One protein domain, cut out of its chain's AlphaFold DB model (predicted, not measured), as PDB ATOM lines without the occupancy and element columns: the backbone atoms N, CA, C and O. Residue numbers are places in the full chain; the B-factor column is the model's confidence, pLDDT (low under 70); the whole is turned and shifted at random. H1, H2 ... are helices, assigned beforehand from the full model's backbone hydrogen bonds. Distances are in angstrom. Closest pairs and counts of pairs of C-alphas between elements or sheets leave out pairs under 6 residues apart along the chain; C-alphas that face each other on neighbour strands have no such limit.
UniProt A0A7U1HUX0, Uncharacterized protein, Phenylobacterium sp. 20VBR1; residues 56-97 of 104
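What this domain is: This is residues 56 to 97 of the 104 residues of an uncharacterized protein of Phenylobacterium sp. 20VBR1 (UniProt A0A7U1HUX0). A single arm, helix H2, runs out from a small head of loops that holds the short helix H1 and the link of residues 68 to 81; the far part, residues 90 to 95, of which 90 to 94 belong to H2, sticks out. The printed part has 42 residues with two named helices, H1 then H2, and no named strand; the class is all helix, though under half of the residues, 19, are in named elements. It is loose, with a radius of gyration of the C-alphas of 12.1 A, and spans 36 by 16 by 13 A.

How they stand to each other: H2, residues 82 to 94, and H1, residues 62 to 67, are apart. Every O i to N i+4 pair is within hydrogen-bond range in H1, and 7 of 9 in H2.

Where its parts are: H2 is 18.8 A long, from C-alpha 82 at (220.358, 134.580, 205.803) to C-alpha 94 at (221.423, 119.107, 195.189). H1 is 8.6 A long and begins at C-alpha 62, (207.756, 139.641, 214.899).

The domain as a whole: The two C-alphas farthest apart, of Glu 69 and Gly 95, are 36.3 A apart. The link from H1 to H2 is long, 14 residues. The printed part has no cut, and no printed residue is under 70 in pLDDT.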
ATOM      1  N   ASP A  56     210.282 136.331 201.680       89.75
ATOM      2  CA  ASP A  56     209.599 136.706 202.924       89.75
ATOM      3  C   ASP A  56     209.312 135.517 203.851       89.75
ATOM      4  O   ASP A  56     209.140 135.717 205.048       89.75
ATOM      5  N   GLY A  57     209.352 134.278 203.342       91.38
ATOM      6  CA  GLY A  57     209.345 133.080 204.192       91.38
ATOM      7  C   GLY A  57     210.552 133.003 205.138       91.38
ATOM      8  O   GLY A  57     210.479 132.375 206.187       91.38
ATOM      9  N   PHE A  58     211.654 133.680 204.808       94.31
ATOM     10  CA  PHE A  58     212.860 133.738 205.637       94.31
ATOM     11  C   PHE A  58     212.886 134.944 206.584       94.31
ATOM     12  O   PHE A  58     213.904 135.176 207.231       94.31
ATOM     13  N   LEU A  59     211.814 135.741 206.672       95.06
ATOM     14  CA  LEU A  59     211.722 136.799 207.680       95.06
ATOM     15  C   LEU A  59     211.640 136.187 209.077       95.06
ATOM     16  O   LEU A  59     210.870 135.256 209.320       95.06
ATOM     17  N   PHE A  60     212.378 136.762 210.024       94.31
ATOM     18  CA  PHE A  60     212.189 136.397 211.420       94.31
ATOM     19  C   PHE A  60     210.767 136.760 211.888       94.31
ATOM     20  O   PHE A  60     210.229 137.804 211.494       94.31
ATOM     21  N   PRO A  61     210.154 135.945 212.771       93.56
ATOM     22  CA  PRO A  61     208.877 136.284 213.389       93.56
ATOM     23  C   PRO A  61     208.946 137.625 214.127       93.56
ATOM     24  O   PRO A  61     209.985 137.978 214.687       93.56
ATOM     25  N   ASN A  62     207.818 138.342 214.214       94.19
ATOM     26  CA  ASN A  62     207.756 139.641 214.899       94.19
ATOM     27  C   ASN A  62     208.301 139.581 216.338       94.19
ATOM     28  O   ASN A  62     208.960 140.524 216.763       94.19
ATOM     29  N   ALA A  63     208.071 138.476 217.062       95.25
ATOM     30  CA  ALA A  63     208.610 138.270 218.407       95.25
ATOM     31  C   ALA A  63     210.147 138.333 218.421       95.25
ATOM     32  O   ALA A  63     210.727 139.081 219.202       95.25
ATOM     33  N   ARG A  64     210.803 137.646 217.478       94.69
ATOM     34  CA  ARG A  64     212.263 137.656 217.351       94.69
ATOM     35  C   ARG A  64     212.796 139.021 216.917       94.69
ATOM     36  O   ARG A  64     213.826 139.461 217.411       94.69
ATOM     37  N   LEU A  65     212.097 139.711 216.016       96.19
ATOM     38  CA  LEU A  65     212.472 141.070 215.612       96.19
ATOM     39  C   LEU A  65     212.348 142.077 216.764       96.19
ATOM     40  O   LEU A  65     213.156 142.999 216.846       96.19
ATOM     41  N   ALA A  66     211.354 141.905 217.642       96.25
ATOM     42  CA  ALA A  66     211.168 142.730 218.831       96.25
ATOM     43  C   ALA A  66     212.258 142.471 219.883       96.25
ATOM     44  O   ALA A  66     212.811 143.431 220.406       96.25
ATOM     45  N   GLU A  67     212.626 141.206 220.127       96.62
ATOM     46  CA  GLU A  67     213.766 140.835 220.991       96.62
ATOM     47  C   GLU A  67     215.089 141.449 220.522       96.62
ATOM     48  O   GLU A  67     215.953 141.768 221.331       96.62
ATOM     49  N   LEU A  68     215.256 141.581 219.205       95.56
ATOM     50  CA  LEU A  68     216.440 142.159 218.576       95.56
ATOM     51  C   LEU A  68     216.349 143.686 218.404       95.56
ATOM     52  O   LEU A  68     217.269 144.269 217.841       95.56
ATOM     53  N   GLU A  69     215.252 144.324 218.830       97.25
ATOM     54  CA  GLU A  69     214.997 145.769 218.693       97.25
ATOM     55  C   GLU A  69     215.073 146.300 217.240       97.25
ATOM     56  O   GLU A  69     215.333 147.476 216.993       97.25
ATOM     57  N   ILE A  70     214.794 145.440 216.252       97.06
ATOM     58  CA  ILE A  70     214.864 145.753 214.809       97.06
ATOM     59  C   ILE A  70     213.516 145.605 214.098       97.06
ATOM     60  O   ILE A  70     213.457 145.416 212.882       97.06
ATOM     61  N   LEU A  71     212.402 145.690 214.829       94.94
ATOM     62  CA  LEU A  71     211.063 145.572 214.240       94.94
ATOM     63  C   LEU A  71     210.810 146.628 213.145       94.94
ATOM     64  O   LEU A  71     210.167 146.339 212.138       94.94
ATOM     65  N   ASN A  72     211.374 147.827 213.296       95.00
ATOM     66  CA  ASN A  72     211.341 148.902 212.296       95.00
ATOM     67  C   ASN A  72     212.182 148.614 211.038       95.00
ATOM     68  O   ASN A  72     212.022 149.293 210.030       95.00
ATOM     69  N   GLN A  73     213.064 147.615 211.087       94.44
ATOM     70  CA  GLN A  73     213.858 147.140 209.955       94.44
ATOM     71  C   GLN A  73     213.247 145.890 209.312       94.44
ATOM     72  O   GLN A  73     213.907 145.222 208.516       94.44
ATOM     73  N   LYS A  74     211.993 145.541 209.630       92.25
ATOM     74  CA  LYS A  74     211.294 144.442 208.959       92.25
ATOM     75  C   LYS A  74     211.275 144.675 207.442       92.25
ATOM     76  O   LYS A  74     210.821 145.716 206.974       92.25
ATOM     77  N   GLY A  75     211.782 143.704 206.684       88.81
ATOM     78  CA  GLY A  75     211.965 143.796 205.232       88.81
ATOM     79  C   GLY A  75     213.339 144.322 204.786       88.81
ATOM     80  O   GLY A  75     213.650 144.268 203.599       88.81
ATOM     81  N   PHE A  76     214.195 144.777 205.706       90.69
ATOM     82  CA  PHE A  76     215.609 145.069 205.436       90.69
ATOM     83  C   PHE A  76     216.478 143.839 205.712       90.69
ATOM     84  O   PHE A  76     216.052 142.962 206.470       90.69
ATOM     85  N   PRO A  77     217.712 143.768 205.167       91.19
ATOM     86  CA  PRO A  77     218.567 142.592 205.310       91.19
ATOM     87  C   PRO A  77     218.662 142.031 206.740       91.19
ATOM     88  O   PRO A  77     218.480 140.829 206.878       91.19
ATOM     89  N   PRO A  78     218.831 142.818 207.822       94.62
ATOM     90  CA  PRO A  78     218.955 142.263 209.177       94.62
ATOM     91  C   PRO A  78     217.734 141.478 209.682       94.62
ATOM     92  O   PRO A  78     217.858 140.688 210.613       94.62
ATOM     93  N   SER A  79     216.558 141.679 209.079       95.38
ATOM     94  CA  SER A  79     215.309 141.016 209.481       95.38
ATOM     95  C   SER A  79     215.100 139.618 208.881       95.38
ATOM     96  O   SER A  79     214.106 138.969 209.206       95.38
ATOM     97  N   TYR A  80     216.018 139.151 208.028       95.06
ATOM     98  CA  TYR A  80     215.960 137.840 207.377       95.06
ATOM     99  C   TYR A  80     216.954 136.846 207.990       95.06
ATOM    100  O   TYR A  80     218.090 137.196 208.318       95.06
ATOM    101  N   ASP A  81     216.560 135.576 208.044       95.44
ATOM    102  CA  ASP A  81     217.458 134.456 208.312       95.44
ATOM    103  C   ASP A  81     218.284 134.120 207.058       95.44
ATOM    104  O   ASP A  81     217.924 133.285 206.222       95.44
ATOM    105  N   HIS A  82     219.422 134.803 206.914       93.94
ATOM    106  CA  HIS A  82     220.358 134.580 205.803       93.94
ATOM    107  C   HIS A  82     220.963 133.181 205.796       93.94
ATOM    108  O   HIS A  82     221.322 132.679 204.730       93.94
ATOM    109  N   THR A  83     221.098 132.562 206.969       94.56
ATOM    110  CA  THR A  83     221.661 131.218 207.098       94.56
ATOM    111  C   THR A  83     220.684 130.205 206.522       94.56
ATOM    112  O   THR A  83     221.074 129.401 205.675       94.56
ATOM    113  N   ALA A  84     219.406 130.297 206.896       94.44
ATOM    114  CA  ALA A  84     218.354 129.454 206.340       94.44
ATOM    115  C   ALA A  84     218.161 129.692 204.835       94.44
ATOM    116  O   ALA A  84     218.057 128.727 204.075       94.44
ATOM    117  N   LEU A  85     218.179 130.951 204.378       94.50
ATOM    118  CA  LEU A  85     218.076 131.271 202.950       94.50
ATOM    119  C   LEU A  85     219.232 130.657 202.150       94.50
ATOM    120  O   LEU A  85     219.001 130.019 201.123       94.50
ATOM    121  N   ARG A  86     220.475 130.816 202.624       94.38
ATOM    122  CA  ARG A  86     221.656 130.205 201.998       94.38
ATOM    123  C   ARG A  86     221.523 128.688 201.933       94.38
ATOM    124  O   ARG A  86     221.684 128.124 200.854       94.38
ATOM    125  N   ALA A  87     221.193 128.053 203.056       94.81
ATOM    126  CA  ALA A  87     221.041 126.605 203.135       94.81
ATOM    127  C   ALA A  87     219.967 126.091 202.162       94.81
ATOM    128  O   ALA A  87     220.177 125.081 201.496       94.81
ATOM    129  N   ALA A  88     218.852 126.812 202.007       94.75
ATOM    130  CA  ALA A  88     217.806 126.446 201.057       94.75
ATOM    131  C   ALA A  88     218.267 126.571 199.589       94.75
ATOM    132  O   ALA A  88     218.004 125.692 198.768       94.75
ATOM    133  N   LEU A  89     218.996 127.640 199.248       93.62
ATOM    134  CA  LEU A  89     219.545 127.837 197.900       93.62
ATOM    135  C   LEU A  89     220.627 126.808 197.541       93.62
ATOM    136  O   LEU A  89     220.751 126.428 196.377       93.62
ATOM    137  N   GLU A  90     221.420 126.372 198.515       93.75
ATOM    138  CA  GLU A  90     222.402 125.300 198.338       93.75
ATOM    139  C   GLU A  90     221.703 123.941 198.211       93.75
ATOM    140  O   GLU A  90     221.968 123.201 197.260       93.75
ATOM    141  N   GLY A  91     220.738 123.658 199.089       94.56
ATOM    142  CA  GLY A  91     219.961 122.422 199.081       94.56
ATOM    143  C   GLY A  91     219.247 122.184 197.753       94.56
ATOM    144  O   GLY A  91     219.389 121.107 197.169       94.56
ATOM    145  N   VAL A  92     218.571 123.202 197.203       93.38
ATOM    146  CA  VAL A  92     217.745 123.053 195.988       93.38
ATOM    147  C   VAL A  92     218.567 122.726 194.735       93.38
ATOM    148  O   VAL A  92     218.043 122.206 193.747       93.38
ATOM    149  N   ARG A  93     219.876 123.004 194.763       88.94
ATOM    150  CA  ARG A  93     220.808 122.606 193.697       88.94
ATOM    151  C   ARG A  93     221.164 121.121 193.757       88.94
ATOM    152  O   ARG A  93     221.565 120.565 192.742       88.94
ATOM    153  N   THR A  94     221.031 120.501 194.927       89.31
ATOM    154  CA  THR A  94     221.423 119.107 195.189       89.31
ATOM    155  C   THR A  94     220.241 118.150 195.338       89.31
ATOM    156  O   THR A  94     220.424 116.943 195.195       89.31
ATOM    157  N   GLY A  95     219.030 118.654 195.588       88.88
ATOM    158  CA  GLY A  95     217.842 117.820 195.727       88.88
ATOM    159  C   GLY A  95     216.610 118.562 196.255       88.88
ATOM    160  O   GLY A  95     216.615 119.790 196.380       88.88
ATOM    161  N   PRO A  96     215.529 117.821 196.566       89.38
ATOM    162  CA  PRO A  96     214.316 118.381 197.155       89.38
ATOM    163  C   PRO A  96     214.630 119.163 198.433       89.38
ATOM    164  O   PRO A  96     215.336 118.673 199.310       89.38
ATOM    165  N   THR A  97     214.109 120.383 198.532       92.19
ATOM    166  CA  THR A  97     214.395 121.306 199.636       92.19
ATOM    167  C   THR A  97     213.115 121.968 200.107       92.19
ATOM    168  O   THR A  97     212.270 122.346 199.294       92.19
TER     169      THR A  97